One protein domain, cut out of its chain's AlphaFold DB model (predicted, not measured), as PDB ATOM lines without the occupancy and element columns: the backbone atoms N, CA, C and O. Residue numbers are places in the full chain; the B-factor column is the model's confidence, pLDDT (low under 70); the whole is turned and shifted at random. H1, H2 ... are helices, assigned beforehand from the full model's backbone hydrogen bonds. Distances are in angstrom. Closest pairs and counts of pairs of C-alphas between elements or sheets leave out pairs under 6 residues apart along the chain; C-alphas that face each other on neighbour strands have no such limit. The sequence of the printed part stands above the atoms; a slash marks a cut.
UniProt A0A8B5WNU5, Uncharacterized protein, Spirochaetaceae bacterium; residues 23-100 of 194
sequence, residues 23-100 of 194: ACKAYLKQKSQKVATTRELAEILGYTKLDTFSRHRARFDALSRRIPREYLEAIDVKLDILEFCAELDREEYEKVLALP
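What this domain is: This is residues 23 to 100 of the 194 residues of an uncharacterized protein of Spirochaetaceae bacterium (UniProt A0A8B5WNU5). Four short helices, H1 to H4, make a loose cluster, with H2 toward one end of the long axis; the long helix H5 packs on H1 with residues 82 to 89 and then leads away toward the other end as an arm, where residues 93 to 100 stick out. The helices that meet are mostly crossed, and H1 is the one that links H5 to H3. The printed part has 78 residues with five named helices, H1 to H5 in chain order, and no named strand: the class is all helix. The whole is loose, with a radius of gyration of the C-alphas of 14.4 A, and spans 50 by 21 by 17 A.

How they stand to each other: H1, residues 23 to 33, has its centre nearest to the mean of the C-alphas, at 6.2 A. H3, residues 50 to 61, touches H1 with residue 61 alone; the closest C-alphas are those of Leu 28 and Asp 61, 5.7 A apart. These two run opposite ways at a shallow tilt of 33 degrees, only just short of steep. H5, residues 79 to 97, touches H1 with residues 82 to 89 alone, opposite ways at a steep tilt of 39 degrees; the closest C-alphas, of Cys 24 and Cys 85, are 5.2 A apart. H2, residues 38 to 44, is about perpendicular to H3, at 87 degrees, and touches its residues 50 to 54 alone; the closest C-alphas are those of Ala 42 and Phe 53, at 5.9 A. H4, residues 69 to 74, and H2 only just touch, with 3 pairs of C-alphas within 8 A; the closest are those of Leu 41 and Ala 74, 7.1 A apart. H1 and H4 are near each other. H5 is apart from H2 and from H3, and only just apart from H4, with the closest C-alphas at 8.3 A. In H1, H2, H3, H4 and H5 every O i to N i+4 pair is within hydrogen-bond range.

Where its parts are: H1 begins at C-alpha 23, (226.772, 165.087, 193.262), and is 15.5 A long from first to last C-alpha. H2 has 7 residues and H4 has 6. H3 measures 16.2 A and begins at C-alpha 50, (248.747, 164.837, 209.854). H5, the longest helix, measures 26.3 A and ends at C-alpha 97, (216.054, 151.504, 191.787).

The domain as a whole: The two C-alphas farthest apart, of Thr 48 and Pro 100, are 50.3 A apart. Without residues 93 to 100, which stand free, the body spans 40 by 20 by 17 A. The printed part has no cut. The link from H3 to H4 is short, and the others are tight. The mean pLDDT of the printed part is 92.9, and residue 36 alone is under 70.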
ATOM      1  N   ALA A  23     226.846 163.630 193.214       97.19
ATOM      2  CA  ALA A  23     226.772 165.087 193.262       97.19
ATOM      3  C   ALA A  23     227.421 165.629 194.543       97.19
ATOM      4  O   ALA A  23     228.282 166.512 194.473       97.19
ATOM      5  N   CYS A  24     227.111 165.036 195.702       97.56
ATOM      6  CA  CYS A  24     227.707 165.455 196.971       97.56
ATOM      7  C   CYS A  24     229.237 165.304 196.977       97.56
ATOM      8  O   CYS A  24     229.951 166.223 197.377       97.56
ATOM      9  N   LYS A  25     229.768 164.168 196.497       96.81
ATOM     10  CA  LYS A  25     231.222 163.935 196.390       96.81
ATOM     11  C   LYS A  25     231.882 164.945 195.458       96.81
ATOM     12  O   LYS A  25     232.960 165.447 195.773       96.81
ATOM     13  N   ALA A  26     231.257 165.250 194.318       96.56
ATOM     14  CA  ALA A  26     231.776 166.235 193.374       96.56
ATOM     15  C   ALA A  26     231.859 167.630 194.013       96.56
ATOM     16  O   ALA A  26     232.897 168.289 193.913       96.56
ATOM     17  N   TYR A  27     230.810 168.042 194.729       97.12
ATOM     18  CA  TYR A  27     230.771 169.321 195.433       97.12
ATOM     19  C   TYR A  27     231.817 169.406 196.555       97.12
ATOM     20  O   TYR A  27     232.617 170.346 196.583       97.12
ATOM     21  N   LEU A  28     231.891 168.394 197.428       95.44
ATOM     22  CA  LEU A  28     232.894 168.333 198.498       95.44
ATOM     23  C   LEU A  28     234.315 168.359 197.938       95.44
ATOM     24  O   LEU A  28     235.142 169.134 198.409       95.44
ATOM     25  N   LYS A  29     234.595 167.578 196.890       93.06
ATOM     26  CA  LYS A  29     235.906 167.562 196.234       93.06
ATOM     27  C   LYS A  29     236.265 168.935 195.667       93.06
ATOM     28  O   LYS A  29     237.380 169.400 195.889       93.06
ATOM     29  N   GLN A  30     235.329 169.597 194.983       94.12
ATOM     30  CA  GLN A  30     235.536 170.939 194.437       94.12
ATOM     31  C   GLN A  30     235.891 171.949 195.539       94.12
ATOM     32  O   GLN A  30     236.780 172.777 195.348       94.12
ATOM     33  N   LYS A  31     235.204 171.887 196.684       94.50
ATOM     34  CA  LYS A  31     235.440 172.768 197.835       94.50
ATOM     35  C   LYS A  31     236.751 172.445 198.547       94.50
ATOM     36  O   LYS A  31     237.602 173.317 198.689       94.50
ATOM     37  N   SER A  32     236.975 171.175 198.867       90.12
ATOM     38  CA  SER A  32     238.193 170.653 199.495       90.12
ATOM     39  C   SER A  32     239.455 171.031 198.699       90.12
ATOM     40  O   SER A  32     240.461 171.411 199.294       90.12
ATOM     41  N   GLN A  33     239.418 171.000 197.363       88.00
ATOM     42  CA  GLN A  33     240.567 171.353 196.512       88.00
ATOM     43  C   GLN A  33     240.909 172.849 196.470       88.00
ATOM     44  O   GLN A  33     242.036 173.192 196.123       88.00
ATOM     45  N   LYS A  34     239.962 173.737 196.793       85.56
ATOM     46  CA  LYS A  34     240.153 175.199 196.736       85.56
ATOM     47  C   LYS A  34     240.757 175.790 198.012       85.56
ATOM     48  O   LYS A  34     241.018 176.988 198.059       85.56
ATOM     49  N   VAL A  35     240.938 174.974 199.043       83.06
ATOM     50  CA  VAL A  35     241.321 175.422 200.385       83.06
ATOM     51  C   VAL A  35     242.820 175.242 200.591       83.06
ATOM     52  O   VAL A  35     243.444 174.392 199.950       83.06
ATOM     53  N   ALA A  36     243.380 176.061 201.484       63.75
ATOM     54  CA  ALA A  36     244.780 176.064 201.886       63.75
ATOM     55  C   ALA A  36     245.273 174.704 202.431       63.75
ATOM     56  O   ALA A  36     244.559 173.696 202.451       63.75
ATOM     57  N   THR A  37     246.554 174.648 202.801       80.31
ATOM     58  CA  THR A  37     247.297 173.394 202.966       80.31
ATOM     59  C   THR A  37     246.615 172.407 203.927       80.31
ATOM     60  O   THR A  37     246.031 172.776 204.942       80.31
ATOM     61  N   THR A  38     246.728 171.100 203.648       83.62
ATOM     62  CA  THR A  38     246.174 170.016 204.494       83.62
ATOM     63  C   THR A  38     246.572 170.138 205.972       83.62
ATOM     64  O   THR A  38     245.862 169.634 206.836       83.62
ATOM     65  N   ARG A  39     247.695 170.801 206.269       88.44
ATOM     66  CA  ARG A  39     248.184 171.032 207.627       88.44
ATOM     67  C   ARG A  39     247.337 172.044 208.399       88.44
ATOM     68  O   ARG A  39     246.956 171.744 209.521       88.44
ATOM     69  N   GLU A  40     246.994 173.175 207.793       86.94
ATOM     70  CA  GLU A  40     246.167 174.209 208.435       86.94
ATOM     71  C   GLU A  40     244.785 173.657 208.802       86.94
ATOM     72  O   GLU A  40     244.316 173.813 209.927       86.94
ATOM     73  N   LEU A  41     244.171 172.899 207.888       89.38
ATOM     74  CA  LEU A  41     242.908 172.210 208.160       89.38
ATOM     75  C   LEU A  41     243.026 171.177 209.289       89.38
ATOM     76  O   LEU A  41     242.092 171.011 210.071       89.38
ATOM     77  N   ALA A  42     244.160 170.477 209.381       92.81
ATOM     78  CA  ALA A  42     244.404 169.530 210.465       92.81
ATOM     79  C   ALA A  42     244.449 170.247 211.823       92.81
ATOM     80  O   ALA A  42     243.848 169.762 212.782       92.81
ATOM     81  N   GLU A  43     245.124 171.397 211.888       90.31
ATOM     82  CA  GLU A  43     245.268 172.212 213.097       90.31
ATOM     83  C   GLU A  43     243.919 172.796 213.547       90.31
ATOM     84  O   GLU A  43     243.558 172.627 214.712       90.31
ATOM     85  N   ILE A  44     243.127 173.360 212.622       88.44
ATOM     86  CA  ILE A  44     241.760 173.858 212.893       88.44
ATOM     87  C   ILE A  44     240.888 172.766 213.525       88.44
ATOM     88  O   ILE A  44     240.137 173.022 214.460       88.44
ATOM     89  N   LEU A  45     241.019 171.529 213.043       91.06
ATOM     90  CA  LEU A  45     240.219 170.390 213.496       91.06
ATOM     91  C   LEU A  45     240.839 169.628 214.678       91.06
ATOM     92  O   LEU A  45     240.377 168.533 215.015       91.06
ATOM     93  N   GLY A  46     241.902 170.162 215.284       93.31
ATOM     94  CA  GLY A  46     242.538 169.597 216.474       93.31
ATOM     95  C   GLY A  46     243.299 168.287 216.240       93.31
ATOM     96  O   GLY A  46     243.494 167.501 217.170       93.31
ATOM     97  N   TYR A  47     243.731 168.003 215.009       94.31
ATOM     98  CA  TYR A  47     244.535 166.820 214.709       94.31
ATOM     99  C   TYR A  47     246.006 167.049 215.051       94.31
ATOM    100  O   TYR A  47     246.682 167.877 214.453       94.31
ATOM    101  N   THR A  48     246.550 166.209 215.930       92.25
ATOM    102  CA  THR A  48     247.989 166.201 216.251       92.25
ATOM    103  C   THR A  48     248.833 165.443 215.224       92.25
ATOM    104  O   THR A  48     250.029 165.684 215.097       92.25
ATOM    105  N   LYS A  49     248.226 164.501 214.486       94.88
ATOM    106  CA  LYS A  49     248.899 163.652 213.490       94.88
ATOM    107  C   LYS A  49     248.333 163.897 212.098       94.88
ATOM    108  O   LYS A  49     247.216 163.454 211.804       94.88
ATOM    109  N   LEU A  50     249.139 164.502 211.225       93.06
ATOM    110  CA  LEU A  50     248.747 164.837 209.854       93.06
ATOM    111  C   LEU A  50     248.291 163.607 209.059       93.06
ATOM    112  O   LEU A  50     247.247 163.651 208.424       93.06
ATOM    113  N   ASP A  51     248.981 162.470 209.173       93.56
ATOM    114  CA  ASP A  51     248.589 161.236 208.472       93.56
ATOM    115  C   ASP A  51     247.193 160.747 208.865       93.56
ATOM    116  O   ASP A  51     246.430 160.228 208.045       93.56
ATOM    117  N   THR A  52     246.831 160.916 210.140       94.38
ATOM    118  CA  THR A  52     245.496 160.545 210.616       94.38
ATOM    119  C   THR A  52     244.451 161.471 210.013       94.38
ATOM    120  O   THR A  52     243.421 160.980 209.544       94.38
ATOM    121  N   PHE A  53     244.740 162.775 209.961       94.94
ATOM    122  CA  PHE A  53     243.881 163.748 209.300       94.94
ATOM    123  C   PHE A  53     243.733 163.453 207.807       94.94
ATOM    124  O   PHE A  53     242.609 163.323 207.342       94.94
ATOM    125  N   SER A  54     244.823 163.235 207.070       92.75
ATOM    126  CA  SER A  54     244.794 162.945 205.630       92.75
ATOM    127  C   SER A  54     243.903 161.743 205.296       92.75
ATOM    128  O   SER A  54     243.063 161.816 204.398       92.75
ATOM    129  N   ARG A  55     243.991 160.653 206.073       93.56
ATOM    130  CA  ARG A  55     243.080 159.503 205.911       93.56
ATOM    131  C   ARG A  55     241.629 159.840 206.249       93.56
ATOM    132  O   ARG A  55     240.715 159.241 205.689       93.56
ATOM    133  N   HIS A  56     241.400 160.710 207.229       94.88
ATOM    134  CA  HIS A  56     240.054 161.125 207.615       94.88
ATOM    135  C   HIS A  56     239.442 162.047 206.563       94.88
ATOM    136  O   HIS A  56     238.317 161.782 206.160       94.88
ATOM    137  N   ARG A  57     240.201 163.021 206.054       92.94
ATOM    138  CA  ARG A  57     239.835 163.910 204.950       92.94
ATOM    139  C   ARG A  57     239.403 163.124 203.720       92.94
ATOM    140  O   ARG A  57     238.289 163.314 203.258       92.94
ATOM    141  N   ALA A  58     240.200 162.144 203.288       92.56
ATOM    142  CA  ALA A  58     239.824 161.272 202.172       92.56
ATOM    143  C   ALA A  58     238.479 160.555 202.405       92.56
ATOM    144  O   ALA A  58     237.701 160.354 201.477       92.56
ATOM    145  N   ARG A  59     238.174 160.182 203.656       93.69
ATOM    146  CA  ARG A  59     236.894 159.555 204.018       93.69
ATOM    147  C   ARG A  59     235.741 160.550 204.141       93.69
ATOM    148  O   ARG A  59     234.610 160.145 203.883       93.69
ATOM    149  N   PHE A  60     236.018 161.791 204.543       94.56
ATOM    150  CA  PHE A  60     235.052 162.889 204.545       94.56
ATOM    151  C   PHE A  60     234.639 163.218 203.109       94.56
ATOM    152  O   PHE A  60     233.462 163.113 202.792       94.56
ATOM    153  N   ASP A  61     235.613 163.469 202.231       93.06
ATOM    154  CA  ASP A  61     235.396 163.760 200.808       93.06
ATOM    155  C   ASP A  61     234.657 162.616 200.089       93.06
ATOM    156  O   ASP A  61     233.837 162.848 199.205       93.06
ATOM    157  N   ALA A  62     234.906 161.367 200.495       92.69
ATOM    158  CA  ALA A  62     234.231 160.190 199.951       92.69
ATOM    159  C   ALA A  62     232.865 159.876 200.594       92.69
ATOM    160  O   ALA A  62     232.256 158.876 200.215       92.69
ATOM    161  N   LEU A  63     232.403 160.656 201.581       94.56
ATOM    162  CA  LEU A  63     231.159 160.408 202.332       94.56
ATOM    163  C   LEU A  63     231.074 158.996 202.942       94.56
ATOM    164  O   LEU A  63     230.010 158.400 203.067       94.56
ATOM    165  N   SER A  64     232.220 158.462 203.372       91.69
ATOM    166  CA  SER A  64     232.339 157.113 203.960       91.69
ATOM    167  C   SER A  64     232.448 157.127 205.490       91.69
ATOM    168  O   SER A  64     232.635 156.092 206.133       91.69
ATOM    169  N   ARG A  65     232.362 158.312 206.111       93.19
ATOM    170  CA  ARG A  65     232.291 158.479 207.568       93.19
ATOM    171  C   ARG A  65     231.576 159.783 207.927       93.19
ATOM    172  O   ARG A  65     231.504 160.691 207.109       93.19
ATOM    173  N   ARG A  66     231.142 159.899 209.189       95.38
ATOM    174  CA  ARG A  66     230.676 161.168 209.778       95.38
ATOM    175  C   ARG A  66     231.678 162.312 209.560       95.38
ATOM    176  O   ARG A  66     232.865 162.156 209.853       95.38
ATOM    177  N   ILE A  67     231.193 163.456 209.113       96.25
ATOM    178  CA  ILE A  67     231.996 164.630 208.782       96.25
ATOM    179  C   ILE A  67     231.758 165.699 209.854       96.25
ATOM    180  O   ILE A  67     230.596 166.013 210.114       96.25
ATOM    181  N   PRO A  68     232.800 166.233 210.515       96.38
ATOM    182  CA  PRO A  68     232.637 167.375 211.413       96.38
ATOM    183  C   PRO A  68     232.112 168.591 210.642       96.38
ATOM    184  O   PRO A  68     232.599 168.867 209.548       96.38
ATOM    185  N   ARG A  69     231.170 169.351 211.206       95.69
ATOM    186  CA  ARG A  69     230.707 170.596 210.563       95.69
ATOM    187  C   ARG A  69     231.802 171.647 210.442       95.69
ATOM    188  O   ARG A  69     231.923 172.250 209.387       95.69
ATOM    189  N   GLU A  70     232.674 171.734 211.442       94.31
ATOM    190  CA  GLU A  70     233.878 172.576 211.415       94.31
ATOM    191  C   GLU A  70     234.743 172.308 210.170       94.31
ATOM    192  O   GLU A  70     235.321 173.230 209.604       94.31
ATOM    193  N   TYR A  71     234.805 171.057 209.690       95.25
ATOM    194  CA  TYR A  71     235.542 170.736 208.465       95.25
ATOM    195  C   TYR A  71     234.847 171.324 207.239       95.25
ATOM    196  O   TYR A  71     235.515 171.910 206.397       95.25
ATOM    197  N   LEU A  72     233.522 171.174 207.149       95.69
ATOM    198  CA  LEU A  72     232.716 171.713 206.052       95.69
ATOM    199  C   LEU A  72     232.795 173.243 206.002       95.69
ATOM    200  O   LEU A  72     232.996 173.811 204.933       95.69
ATOM    201  N   GLU A  73     232.713 173.898 207.157       94.44
ATOM    202  CA  GLU A  73     232.866 175.348 207.297       94.44
ATOM    203  C   GLU A  73     234.265 175.804 206.872       94.44
ATOM    204  O   GLU A  73     234.392 176.732 206.074       94.44
ATOM    205  N   ALA A  74     235.310 175.098 207.314       93.75
ATOM    206  CA  ALA A  74     236.691 175.388 206.939       93.75
ATOM    207  C   ALA A  74     236.965 175.225 205.434       93.75
ATOM    208  O   ALA A  74     237.882 175.860 204.914       93.75
ATOM    209  N   ILE A  75     236.180 174.403 204.727       94.69
ATOM    210  CA  ILE A  75     236.253 174.279 203.265       94.69
ATOM    211  C   ILE A  75     235.199 175.104 202.508       94.69
ATOM    212  O   ILE A  75     235.031 174.925 201.302       94.69
ATOM    213  N   ASP A  76     234.498 176.011 203.198       95.44
ATOM    214  CA  ASP A  76     233.431 176.863 202.654       95.44
ATOM    215  C   ASP A  76     232.316 176.067 201.938       95.44
ATOM    216  O   ASP A  76     231.775 176.462 200.899       95.44
ATOM    217  N   VAL A  77     231.962 174.903 202.479       96.38
ATOM    218  CA  VAL A  77     230.765 174.172 202.057       96.38
ATOM    219  C   VAL A  77     229.533 174.892 202.588       96.38
ATOM    220  O   VAL A  77     229.425 175.184 203.779       96.38
ATOM    221  N   LYS A  78     228.584 175.157 201.693       96.88
ATOM    222  CA  LYS A  78     227.260 175.664 202.048       96.88
ATOM    223  C   LYS A  78     226.324 174.469 202.220       96.88
ATOM    224  O   LYS A  78     226.281 173.596 201.351       96.88
ATOM    225  N   LEU A  79     225.675 174.374 203.384       96.12
ATOM    226  CA  LEU A  79     224.880 173.195 203.745       96.12
ATOM    227  C   LEU A  79     223.633 173.051 202.872       96.12
ATOM    228  O   LEU A  79     223.330 171.936 202.481       96.12
ATOM    229  N   ASP A  80     223.002 174.156 202.495       96.75
ATOM    230  CA  ASP A  80     221.888 174.215 201.539       96.75
ATOM    231  C   ASP A  80     222.267 173.639 200.162       96.75
ATOM    232  O   ASP A  80     221.530 172.843 199.587       96.75
ATOM    233  N   ILE A  81     223.456 173.968 199.645       97.56
ATOM    234  CA  ILE A  81     223.957 173.391 198.388       97.56
ATOM    235  C   ILE A  81     224.243 171.894 198.559       97.56
ATOM    236  O   ILE A  81     223.975 171.107 197.654       97.56
ATOM    237  N   LEU A  82     224.786 171.484 199.709       97.06
ATOM    238  CA  LEU A  82     225.038 170.072 199.996       97.06
ATOM    239  C   LEU A  82     223.731 169.269 200.120       97.06
ATOM    240  O   LEU A  82     223.679 168.141 199.638       97.06
ATOM    241  N   GLU A  83     222.694 169.842 200.732       96.75
ATOM    242  CA  GLU A  83     221.342 169.274 200.795       96.75
ATOM    243  C   GLU A  83     220.748 169.127 199.394       96.75
ATOM    244  O   GLU A  83     220.333 168.030 199.029       96.75
ATOM    245  N   PHE A  84     220.827 170.170 198.565       97.44
ATOM    246  CA  PHE A  84     220.401 170.109 197.166       97.44
ATOM    247  C   PHE A  84     221.151 169.023 196.372       97.44
ATOM    248  O   PHE A  84     220.552 168.262 195.615       97.44
ATOM    249  N   CYS A  85     222.467 168.878 196.564       97.75
ATOM    250  CA  CYS A  85     223.213 167.767 195.966       97.75
ATOM    251  C   CYS A  85     222.702 166.395 196.436       97.75
ATOM    252  O   CYS A  85     222.676 165.460 195.638       97.75
ATOM    253  N   ALA A  86     222.302 166.263 197.704       96.69
ATOM    254  CA  ALA A  86     221.753 165.016 198.233       96.69
ATOM    255  C   ALA A  86     220.368 164.701 197.644       96.69
ATOM    256  O   ALA A  86     220.067 163.534 197.401       96.69
ATOM    257  N   GLU A  87     219.554 165.719 197.359       97.06
ATOM    258  CA  GLU A  87     218.291 165.565 196.629       97.06
ATOM    259  C   GLU A  87     218.530 165.038 195.209       97.06
ATOM    260  O   GLU A  87     217.939 164.027 194.833       97.06
ATOM    261  N   LEU A  88     219.474 165.628 194.465       97.31
ATOM    262  CA  LEU A  88     219.858 165.133 193.134       97.31
ATOM    263  C   LEU A  88     220.359 163.682 193.175       97.31
ATOM    264  O   LEU A  88     219.995 162.865 192.327       97.31
ATOM    265  N   ASP A  89     221.186 163.348 194.170       97.19
ATOM    266  CA  ASP A  89     221.676 161.984 194.370       97.19
ATOM    267  C   ASP A  89     220.523 161.012 194.689       97.19
ATOM    268  O   ASP A  89     220.559 159.853 194.261       97.19
ATOM    269  N   ARG A  90     219.488 161.462 195.417       96.38
ATOM    270  CA  ARG A  90     218.291 160.659 195.705       96.38
ATOM    271  C   ARG A  90     217.426 160.444 194.466       96.38
ATOM    272  O   ARG A  90     217.025 159.309 194.226       96.38
ATOM    273  N   GLU A  91     217.201 161.463 193.645       96.00
ATOM    274  CA  GLU A  91     216.479 161.287 192.378       96.00
ATOM    275  C   GLU A  91     217.174 160.270 191.462       96.00
ATOM    276  O   GLU A  91     216.529 159.438 190.823       96.00
ATOM    277  N   GLU A  92     218.508 160.316 191.386       94.88
ATOM    278  CA  GLU A  92     219.289 159.339 190.625       94.88
ATOM    279  C   GLU A  92     219.183 157.934 191.228       94.88
ATOM    280  O   GLU A  92     218.989 156.964 190.495       94.88
ATOM    281  N   TYR A  93     219.248 157.819 192.557       95.44
ATOM    282  CA  TYR A  93     219.034 156.556 193.266       95.44
ATOM    283  C   TYR A  93     217.672 155.933 192.940       95.44
ATOM    284  O   TYR A  93     217.601 154.746 192.636       95.44
ATOM    285  N   GLU A  94     216.599 156.724 192.971       95.06
ATOM    286  CA  GLU A  94     215.240 156.256 192.684       95.06
ATOM    287  C   GLU A  94     215.081 155.807 191.227       95.06
ATOM    288  O   GLU A  94     214.474 154.766 190.973       95.06
ATOM    289  N   LYS A  95     215.696 156.522 190.276       92.81
ATOM    290  CA  LYS A  95     215.730 156.118 188.859       92.81
ATOM    291  C   LYS A  95     216.410 154.766 188.672       92.81
ATOM    292  O   LYS A  95     215.877 153.913 187.969       92.81
ATOM    293  N   VAL A  96     217.561 154.560 189.313       91.81
ATOM    294  CA  VAL A  96     218.296 153.287 189.243       91.81
ATOM    295  C   VAL A  96     217.527 152.172 189.946       91.81
ATOM    296  O   VAL A  96     217.508 151.040 189.472       91.81
ATOM    297  N   LEU A  97     216.852 152.479 191.056       91.25
ATOM    298  CA  LEU A  97     216.054 151.504 191.787       91.25
ATOM    299  C   LEU A  97     214.830 151.019 190.997       91.25
ATOM    300  O   LEU A  97     214.419 149.873 191.167       91.25
ATOM    301  N   ALA A  98     214.266 151.882 190.153       90.12
ATOM    302  CA  ALA A  98     213.121 151.583 189.298       90.12
ATOM    303  C   ALA A  98     213.488 150.831 188.006       90.12
ATOM    304  O   ALA A  98     212.593 150.524 187.216       90.12
ATOM    305  N   LEU A  99     214.774 150.541 187.764       86.44
ATOM    306  CA  LEU A  99     215.182 149.757 186.602       86.44
ATOM    307  C   LEU A  99     214.585 148.339 186.690       86.44
ATOM    308  O   LEU A  99     214.780 147.665 187.703       86.44
ATOM    309  N   PRO A 100     213.889 147.866 185.642       72.56
ATOM    310  CA  PRO A 100     213.261 146.544 185.642       72.56
ATOM    311  C   PRO A 100     214.274 145.385 185.569       72.56
ATOM    312  O   PRO A 100     213.948 144.268 185.957       72.56
TER     313      PRO A 100